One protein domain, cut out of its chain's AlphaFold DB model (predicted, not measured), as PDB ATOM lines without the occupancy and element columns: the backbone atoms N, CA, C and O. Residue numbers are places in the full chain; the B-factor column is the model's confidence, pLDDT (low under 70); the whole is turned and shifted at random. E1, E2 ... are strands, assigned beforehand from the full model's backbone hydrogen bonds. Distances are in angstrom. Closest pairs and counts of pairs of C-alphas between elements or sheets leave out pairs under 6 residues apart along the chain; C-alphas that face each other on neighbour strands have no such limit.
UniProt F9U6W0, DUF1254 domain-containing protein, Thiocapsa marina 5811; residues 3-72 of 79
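Overview. This is residues 3 to 72 of the 79 residues of the protein "DUF1254 domain-containing protein" of Thiocapsa marina 5811 (UniProt F9U6W0). With little regular structure, this is a flat domain: hairpin E1 and E2 lies along one side, residues 65 to 71 run back beside E1, and the parallel pair E3 and E4 lies across from them. The 70 printed residues include four named strands, E1 to E4 in chain order, holding 23 residues, and no named helix; the class is all strand. The whole is compact, with a radius of gyration of the C-alphas of 12.4 A and spans of 37 by 29 by 14 A.

Along the chain. E1, residues 13 to 19, begins at C-alpha 13 (40.287, -26.035, -36.974) and measures 19.9 A. E2 is residues 24 to 29, 13.2 A; E3 residues 39 to 43, 13.3 A. E4, residues 55 to 59, 12.5 A, ends at C-alpha 59 (34.163, -47.295, -36.743).

Arrangement. E1 and E2 are antiparallel at 168 degrees; N 15 and O 28 are 2.8 A apart. E3 and E4 are parallel at 27 degrees; N 58 and O 41 are 2.8 A apart. E1 is apart from E3 and E4.

Size, cuts and confidence. The printed part has no cut. The E3 to E4 link is long. Residues 34 to 36 have pLDDT under 70.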
ATOM      1  N   PHE A   3      30.869 -37.206 -30.744       89.00
ATOM      2  CA  PHE A   3      31.723 -36.028 -30.853       89.00
ATOM      3  C   PHE A   3      31.006 -34.986 -31.714       89.00
ATOM      4  O   PHE A   3      30.792 -35.198 -32.904       89.00
ATOM      5  N   SER A   4      30.600 -33.883 -31.089       88.69
ATOM      6  CA  SER A   4      29.841 -32.806 -31.727       88.69
ATOM      7  C   SER A   4      30.562 -31.482 -31.463       88.69
ATOM      8  O   SER A   4      30.354 -30.869 -30.410       88.69
ATOM      9  N   PRO A   5      31.513 -31.089 -32.329       85.75
ATOM     10  CA  PRO A   5      32.128 -29.775 -32.239       85.75
ATOM     11  C   PRO A   5      31.090 -28.683 -32.559       85.75
ATOM     12  O   PRO A   5      30.195 -28.907 -33.376       85.75
ATOM     13  N   PRO A   6      31.176 -27.504 -31.915       83.69
ATOM     14  CA  PRO A   6      30.331 -26.374 -32.281       83.69
ATOM     15  C   PRO A   6      30.713 -25.846 -33.670       83.69
ATOM     16  O   PRO A   6      31.810 -26.114 -34.157       83.69
ATOM     17  N   ASP A   7      29.843 -25.032 -34.271       85.12
ATOM     18  CA  ASP A   7      30.190 -24.280 -35.480       85.12
ATOM     19  C   ASP A   7      31.421 -23.397 -35.212       85.12
ATOM     20  O   ASP A   7      31.400 -22.482 -34.380       85.12
ATOM     21  N   MET A   8      32.514 -23.685 -35.919       83.19
ATOM     22  CA  MET A   8      33.786 -22.976 -35.760       83.19
ATOM     23  C   MET A   8      33.909 -21.771 -36.707       83.19
ATOM     24  O   MET A   8      34.887 -21.013 -36.635       83.19
ATOM     25  N   GLY A   9      32.913 -21.553 -37.568       83.00
ATOM     26  CA  GLY A   9      32.861 -20.480 -38.546       83.00
ATOM     27  C   GLY A   9      34.043 -20.531 -39.513       83.00
ATOM     28  O   GLY A   9      34.339 -21.556 -40.122       83.00
ATOM     29  N   LYS A  10      34.737 -19.397 -39.655       82.50
ATOM     30  CA  LYS A  10      35.906 -19.259 -40.543       82.50
ATOM     31  C   LYS A  10      37.239 -19.607 -39.876       82.50
ATOM     32  O   LYS A  10      38.275 -19.483 -40.525       82.50
ATOM     33  N   ARG A  11      37.238 -20.002 -38.597       81.31
ATOM     34  CA  ARG A  11      38.481 -20.353 -37.901       81.31
ATOM     35  C   ARG A  11      39.084 -21.598 -38.532       81.31
ATOM     36  O   ARG A  11      38.370 -22.525 -38.923       81.31
ATOM     37  N   HIS A  12      40.407 -21.624 -38.606       85.44
ATOM     38  CA  HIS A  12      41.097 -22.851 -38.943       85.44
ATOM     39  C   HIS A  12      41.045 -23.800 -37.739       85.44
ATOM     40  O   HIS A  12      41.418 -23.443 -36.620       85.44
ATOM     41  N   VAL A  13      40.518 -24.998 -37.975       87.94
ATOM     42  CA  VAL A  13      40.287 -26.035 -36.974       87.94
ATOM     43  C   VAL A  13      40.625 -27.404 -37.538       87.94
ATOM     44  O   VAL A  13      40.417 -27.675 -38.724       87.94
ATOM     45  N   LEU A  14      41.146 -28.271 -36.674       89.69
ATOM     46  CA  LEU A  14      41.536 -29.630 -37.024       89.69
ATOM     47  C   LEU A  14      41.337 -30.569 -35.830       89.69
ATOM     48  O   LEU A  14      41.863 -30.319 -34.747       89.69
ATOM     49  N   PHE A  15      40.636 -31.672 -36.069       90.88
ATOM     50  CA  PHE A  15      40.402 -32.775 -35.142       90.88
ATOM     51  C   PHE A  15      40.749 -34.096 -35.844       90.88
ATOM     52  O   PHE A  15      39.860 -34.792 -36.345       90.88
ATOM     53  N   PRO A  16      42.042 -34.454 -35.941       91.19
ATOM     54  CA  PRO A  16      42.420 -35.775 -36.397       91.19
ATOM     55  C   PRO A  16      41.971 -36.802 -35.358       91.19
ATOM     56  O   PRO A  16      42.067 -36.568 -34.157       91.19
ATOM     57  N   MET A  17      41.500 -37.951 -35.811       91.62
ATOM     58  CA  MET A  17      41.101 -39.060 -34.956       91.62
ATOM     59  C   MET A  17      42.072 -40.207 -35.192       91.62
ATOM     60  O   MET A  17      42.127 -40.753 -36.293       91.62
ATOM     61  N   TYR A  18      42.849 -40.563 -34.175       91.62
ATOM     62  CA  TYR A  18      43.848 -41.627 -34.250       91.62
ATOM     63  C   TYR A  18      43.377 -42.871 -33.509       91.62
ATOM     64  O   TYR A  18      42.810 -42.762 -32.420       91.62
ATOM     65  N   SER A  19      43.666 -44.055 -34.053       89.12
ATOM     66  CA  SER A  19      43.571 -45.284 -33.249       89.12
ATOM     67  C   SER A  19      44.745 -45.369 -32.269       89.12
ATOM     68  O   SER A  19      45.721 -44.628 -32.401       89.12
ATOM     69  N   LEU A  20      44.691 -46.319 -31.333       87.00
ATOM     70  CA  LEU A  20      45.786 -46.581 -30.391       87.00
ATOM     71  C   LEU A  20      47.148 -46.793 -31.081       87.00
ATOM     72  O   LEU A  20      48.189 -46.443 -30.534       87.00
ATOM     73  N   TRP A  21      47.144 -47.323 -32.304       87.12
ATOM     74  CA  TRP A  21      48.359 -47.597 -33.078       87.12
ATOM     75  C   TRP A  21      48.867 -46.395 -33.884       87.12
ATOM     76  O   TRP A  21      49.752 -46.545 -34.723       87.12
ATOM     77  N   MET A  22      48.267 -45.216 -33.688       88.62
ATOM     78  CA  MET A  22      48.541 -43.973 -34.411       88.62
ATOM     79  C   MET A  22      48.214 -43.882 -35.926       88.62
ATOM     80  O   MET A  22      48.579 -42.861 -36.515       88.62
ATOM     81  N   PRO A  23      47.495 -44.802 -36.615       89.25
ATOM     82  CA  PRO A  23      46.928 -44.475 -37.921       89.25
ATOM     83  C   PRO A  23      45.792 -43.454 -37.776       89.25
ATOM     84  O   PRO A  23      45.023 -43.495 -36.809       89.25
ATOM     85  N   VAL A  24      45.681 -42.568 -38.767       86.50
ATOM     86  CA  VAL A  24      44.542 -41.653 -38.916       86.50
ATOM     87  C   VAL A  24      43.321 -42.465 -39.335       86.50
ATOM     88  O   VAL A  24      43.358 -43.166 -40.344       86.50
ATOM     89  N   ILE A  25      42.249 -42.358 -38.558       89.75
ATOM     90  CA  ILE A  25      40.932 -42.934 -38.845       89.75
ATOM     91  C   ILE A  25      40.091 -41.917 -39.618       89.75
ATOM     92  O   ILE A  25      39.474 -42.258 -40.618       89.75
ATOM     93  N   GLU A  26      40.090 -40.669 -39.149       89.06
ATOM     94  CA  GLU A  26      39.365 -39.544 -39.740       89.06
ATOM     95  C   GLU A  26      40.147 -38.246 -39.488       89.06
ATOM     96  O   GLU A  26      40.918 -38.155 -38.530       89.06
ATOM     97  N   SER A  27      39.974 -37.234 -40.338       88.12
ATOM     98  CA  SER A  27      40.627 -35.933 -40.186       88.12
ATOM     99  C   SER A  27      39.641 -34.807 -40.475       88.12
ATOM    100  O   SER A  27      39.738 -34.111 -41.493       88.12
ATOM    101  N   ALA A  28      38.721 -34.603 -39.537       88.38
ATOM    102  CA  ALA A  28      37.750 -33.524 -39.593       88.38
ATOM    103  C   ALA A  28      38.444 -32.171 -39.363       88.38
ATOM    104  O   ALA A  28      39.246 -32.013 -38.444       88.38
ATOM    105  N   GLY A  29      38.157 -31.178 -40.195       85.69
ATOM    106  CA  GLY A  29      38.724 -29.839 -40.050       85.69
ATOM    107  C   GLY A  29      38.211 -28.882 -41.111       85.69
ATOM    108  O   GLY A  29      37.510 -29.302 -42.029       85.69
ATOM    109  N   SER A  30      38.609 -27.612 -41.049       85.69
ATOM    110  CA  SER A  30      38.098 -26.561 -41.950       85.69
ATOM    111  C   SER A  30      38.290 -26.870 -43.439       85.69
ATOM    112  O   SER A  30      37.553 -26.357 -44.274       85.69
ATOM    113  N   ARG A  31      39.281 -27.705 -43.779       80.69
ATOM    114  CA  ARG A  31      39.579 -28.124 -45.157       80.69
ATOM    115  C   ARG A  31      38.632 -29.207 -45.686       80.69
ATOM    116  O   ARG A  31      38.374 -29.240 -46.883       80.69
ATOM    117  N   THR A  32      38.193 -30.126 -44.833       78.44
ATOM    118  CA  THR A  32      37.436 -31.336 -45.213       78.44
ATOM    119  C   THR A  32      35.964 -31.251 -44.823       78.44
ATOM    120  O   THR A  32      35.120 -31.848 -45.481       78.44
ATOM    121  N   CYS A  33      35.652 -30.462 -43.797       70.81
ATOM    122  CA  CYS A  33      34.323 -30.244 -43.250       70.81
ATOM    123  C   CYS A  33      34.170 -28.741 -42.983       70.81
ATOM    124  O   CYS A  33      34.482 -28.259 -41.891       70.81
ATOM    125  N   VAL A  34      33.757 -27.984 -44.006       57.31
ATOM    126  CA  VAL A  34      33.547 -26.529 -43.902       57.31
ATOM    127  C   VAL A  34      32.646 -26.239 -42.692       57.31
ATOM    128  O   VAL A  34      31.591 -26.849 -42.556       57.31
ATOM    129  N   ALA A  35      33.093 -25.344 -41.804       56.94
ATOM    130  CA  ALA A  35      32.428 -24.913 -40.563       56.94
ATOM    131  C   ALA A  35      32.301 -25.936 -39.402       56.94
ATOM    132  O   ALA A  35      31.920 -25.536 -38.306       56.94
ATOM    133  N   LEU A  36      32.684 -27.213 -39.571       67.25
ATOM    134  CA  LEU A  36      32.625 -28.260 -38.525       67.25
ATOM    135  C   LEU A  36      31.307 -28.323 -37.718       67.25
ATOM    136  O   LEU A  36      31.311 -28.587 -36.524       67.25
ATOM    137  N   THR A  37      30.156 -28.174 -38.370       73.44
ATOM    138  CA  THR A  37      28.840 -28.412 -37.740       73.44
ATOM    139  C   THR A  37      28.461 -29.897 -37.668       73.44
ATOM    140  O   THR A  37      27.382 -30.255 -37.203       73.44
ATOM    141  N   GLN A  38      29.323 -30.773 -38.182       81.56
ATOM    142  CA  GLN A  38      29.052 -32.193 -38.330       81.56
ATOM    143  C   GLN A  38      29.183 -32.924 -36.992       81.56
ATOM    144  O   GLN A  38      30.201 -32.818 -36.311       81.56
ATOM    145  N   THR A  39      28.182 -33.736 -36.657       88.00
ATOM    146  CA  THR A  39      28.262 -34.647 -35.511       88.00
ATOM    147  C   THR A  39      28.813 -36.002 -35.949       88.00
ATOM    148  O   THR A  39      28.397 -36.555 -36.970       88.00
ATOM    149  N   PHE A  40      29.741 -36.544 -35.161       89.25
ATOM    150  CA  PHE A  40      30.386 -37.830 -35.390       89.25
ATOM    151  C   PHE A  40      29.956 -38.837 -34.322       89.25
ATOM    152  O   PHE A  40      30.159 -38.627 -33.121       89.25
ATOM    153  N   LEU A  41      29.388 -39.958 -34.759       91.31
ATOM    154  CA  LEU A  41      29.142 -41.116 -33.913       91.31
ATOM    155  C   LEU A  41      30.341 -42.053 -34.015       91.31
ATOM    156  O   LEU A  41      30.669 -42.533 -35.092       91.31
ATOM    157  N   ILE A  42      30.980 -42.346 -32.889       90.38
ATOM    158  CA  ILE A  42      32.174 -43.186 -32.828       90.38
ATOM    159  C   ILE A  42      31.844 -44.493 -32.104       90.38
ATOM    160  O   ILE A  42      31.407 -44.468 -30.944       90.38
ATOM    161  N   SER A  43      32.088 -45.636 -32.747       90.25
ATOM    162  CA  SER A  43      31.877 -46.962 -32.153       90.25
ATOM    163  C   SER A  43      33.074 -47.893 -32.335       90.25
ATOM    164  O   SER A  43      33.781 -47.835 -33.336       90.25
ATOM    165  N   VAL A  44      33.246 -48.795 -31.372       85.00
ATOM    166  CA  VAL A  44      34.159 -49.946 -31.467       85.00
ATOM    167  C   VAL A  44      33.489 -51.087 -32.251       85.00
ATOM    168  O   VAL A  44      32.267 -51.029 -32.449       85.00
ATOM    169  N   PRO A  45      34.234 -52.114 -32.703       82.12
ATOM    170  CA  PRO A  45      33.656 -53.249 -33.411       82.12
ATOM    171  C   PRO A  45      32.641 -53.982 -32.525       82.12
ATOM    172  O   PRO A  45      32.707 -53.910 -31.299       82.12
ATOM    173  N   ASP A  46      31.671 -54.641 -33.158       80.12
ATOM    174  CA  ASP A  46      30.663 -55.502 -32.514       80.12
ATOM    175  C   ASP A  46      29.726 -54.819 -31.498       80.12
ATOM    176  O   ASP A  46      28.877 -55.466 -30.883       80.12
ATOM    177  N   ARG A  47      29.803 -53.490 -31.360       78.19
ATOM    178  CA  ARG A  47      28.863 -52.704 -30.559       78.19
ATOM    179  C   ARG A  47      27.704 -52.212 -31.422       78.19
ATOM    180  O   ARG A  47      27.902 -51.400 -32.323       78.19
ATOM    181  N   SER A  48      26.488 -52.646 -31.091       80.62
ATOM    182  CA  SER A  48      25.271 -52.034 -31.631       80.62
ATOM    183  C   SER A  48      25.136 -50.601 -31.113       80.62
ATOM    184  O   SER A  48      25.298 -50.341 -29.917       80.62
ATOM    185  N   VAL A  49      24.870 -49.670 -32.022       75.44
ATOM    186  CA  VAL A  49      24.631 -48.258 -31.731       75.44
ATOM    187  C   VAL A  49      23.449 -47.790 -32.564       75.44
ATOM    188  O   VAL A  49      23.376 -48.070 -33.757       75.44
ATOM    189  N   GLU A  50      22.530 -47.082 -31.918       83.44
ATOM    190  CA  GLU A  50      21.500 -46.318 -32.610       83.44
ATOM    191  C   GLU A  50      22.176 -45.142 -33.317       83.44
ATOM    192  O   GLU A  50      23.013 -44.466 -32.712       83.44
ATOM    193  N   MET A  51      21.879 -44.955 -34.602       78.62
ATOM    194  CA  MET A  51      22.466 -43.892 -35.412       78.62
ATOM    195  C   MET A  51      21.513 -42.698 -35.391       78.62
ATOM    196  O   MET A  51      20.435 -42.802 -35.974       78.62
ATOM    197  N   PRO A  52      21.862 -41.588 -34.718       73.69
ATOM    198  CA  PRO A  52      21.075 -40.375 -34.823       73.69
ATOM    199  C   PRO A  52      21.146 -39.848 -36.257       73.69
ATOM    200  O   PRO A  52      22.188 -39.973 -36.916       73.69
ATOM    201  N   ASP A  53      20.054 -39.243 -36.713       77.19
ATOM    202  CA  ASP A  53      19.996 -38.582 -38.013       77.19
ATOM    203  C   ASP A  53      21.120 -37.536 -38.138       77.19
ATOM    204  O   ASP A  53      21.580 -36.957 -37.149       77.19
ATOM    205  N   ASP A  54      21.609 -37.340 -39.362       80.50
ATOM    206  CA  ASP A  54      22.664 -36.376 -39.701       80.50
ATOM    207  C   ASP A  54      24.022 -36.590 -38.998       80.50
ATOM    208  O   ASP A  54      24.833 -35.665 -38.901       80.50
ATOM    209  N   THR A  55      24.327 -37.813 -38.541       84.12
ATOM    210  CA  THR A  55      25.643 -38.166 -37.974       84.12
ATOM    211  C   THR A  55      26.541 -38.931 -38.948       84.12
ATOM    212  O   THR A  55      26.094 -39.797 -39.698       84.12
ATOM    213  N   ILE A  56      27.849 -38.649 -38.912       87.50
ATOM    214  CA  ILE A  56      28.857 -39.468 -39.597       87.50
ATOM    215  C   ILE A  56      29.290 -40.589 -38.657       87.50
ATOM    216  O   ILE A  56      29.792 -40.331 -37.560       87.50
ATOM    217  N   HIS A  57      29.121 -41.838 -39.092       88.94
ATOM    218  CA  HIS A  57      29.524 -43.006 -38.311       88.94
ATOM    219  C   HIS A  57      30.987 -43.375 -38.570       88.94
ATOM    220  O   HIS A  57      31.355 -43.802 -39.663       88.94
ATOM    221  N   ILE A  58      31.814 -43.265 -37.532       89.00
ATOM    222  CA  ILE A  58      33.217 -43.672 -37.524       89.00
ATOM    223  C   ILE A  58      33.356 -44.966 -36.721       89.00
ATOM    224  O   ILE A  58      33.079 -45.015 -35.518       89.00
ATOM    225  N   LYS A  59      33.829 -46.021 -37.386       88.19
ATOM    226  CA  LYS A  59      34.163 -47.295 -36.743       88.19
ATOM    227  C   LYS A  59      35.647 -47.320 -36.402       88.19
ATOM    228  O   LYS A  59      36.493 -47.235 -37.288       88.19
ATOM    229  N   VAL A  60      35.960 -47.458 -35.120       88.06
ATOM    230  CA  VAL A  60      37.333 -47.570 -34.624       88.06
ATOM    231  C   VAL A  60      37.655 -49.041 -34.424       88.06
ATOM    232  O   VAL A  60      36.833 -49.777 -33.893       88.06
ATOM    233  N   ALA A  61      38.836 -49.485 -34.853       84.62
ATOM    234  CA  ALA A  61      39.252 -50.883 -34.710       84.62
ATOM    235  C   ALA A  61      39.678 -51.250 -33.274       84.62
ATOM    236  O   ALA A  61      39.737 -52.426 -32.927       84.62
ATOM    237  N   THR A  62      39.995 -50.252 -32.447       80.75
ATOM    238  CA  THR A  62      40.525 -50.404 -31.086       80.75
ATOM    239  C   THR A  62      39.569 -49.830 -30.042       80.75
ATOM    240  O   THR A  62      38.775 -48.942 -30.343       80.75
ATOM    241  N   GLY A  63      39.659 -50.321 -28.800       82.12
ATOM    242  CA  GLY A  63      38.910 -49.768 -27.661       82.12
ATOM    243  C   GLY A  63      39.311 -48.334 -27.301       82.12
ATOM    244  O   GLY A  63      38.477 -47.572 -26.820       82.12
ATOM    245  N   ASP A  64      40.559 -47.970 -27.609       86.06
ATOM    246  CA  ASP A  64      41.148 -46.666 -27.311       86.06
ATOM    247  C   ASP A  64      41.418 -45.855 -28.581       86.06
ATOM    248  O   ASP A  64      41.762 -46.403 -29.637       86.06
ATOM    249  N   MET A  65      41.295 -44.532 -28.461       89.38
ATOM    250  CA  MET A  65      41.570 -43.566 -29.522       89.38
ATOM    251  C   MET A  65      42.007 -42.217 -28.943       89.38
ATOM    252  O   MET A  65      41.739 -41.918 -27.778       89.38
ATOM    253  N   VAL A  66      42.614 -41.372 -29.778       90.94
ATOM    254  CA  VAL A  66      43.007 -40.005 -29.402       90.94
ATOM    255  C   VAL A  66      42.461 -39.006 -30.420       90.94
ATOM    256  O   VAL A  66      42.611 -39.204 -31.625       90.94
ATOM    257  N   ILE A  67      41.854 -37.920 -29.929       91.50
ATOM    258  CA  ILE A  67      41.347 -36.805 -30.744       91.50
ATOM    259  C   ILE A  67      42.036 -35.506 -30.297       91.50
ATOM    260  O   ILE A  67      41.523 -34.812 -29.416       91.50
ATOM    261  N   PRO A  68      43.221 -35.160 -30.833       90.50
ATOM    262  CA  PRO A  68      43.812 -33.854 -30.575       90.50
ATOM    263  C   PRO A  68      43.037 -32.753 -31.311       90.50
ATOM    264  O   PRO A  68      42.821 -32.833 -32.513       90.50
ATOM    265  N   GLY A  69      42.652 -31.692 -30.606       89.06
ATOM    266  CA  GLY A  69      42.066 -30.502 -31.222       89.06
ATOM    267  C   GLY A  69      43.119 -29.433 -31.493       89.06
ATOM    268  O   GLY A  69      43.952 -29.146 -30.632       89.06
ATOM    269  N   ARG A  70      43.067 -28.812 -32.671       88.81
ATOM    270  CA  ARG A  70      43.751 -27.546 -32.959       88.81
ATOM    271  C   ARG A  70      42.724 -26.516 -33.389       88.81
ATOM    272  O   ARG A  70      41.834 -26.812 -34.182       88.81
ATOM    273  N   THR A  71      42.844 -25.318 -32.846       87.62
ATOM    274  CA  THR A  71      42.055 -24.153 -33.241       87.62
ATOM    275  C   THR A  71      43.013 -22.985 -33.314       87.62
ATOM    276  O   THR A  71      43.686 -22.687 -32.327       87.62
ATOM    277  N   ASP A  72      43.088 -22.355 -34.478       85.44
ATOM    278  CA  ASP A  72      43.913 -21.170 -34.644       85.44
ATOM    279  C   ASP A  72      43.223 -19.995 -33.941       85.44
ATOM    280  O   ASP A  72      42.037 -19.721 -34.154       85.44
TER     281      ASP A  72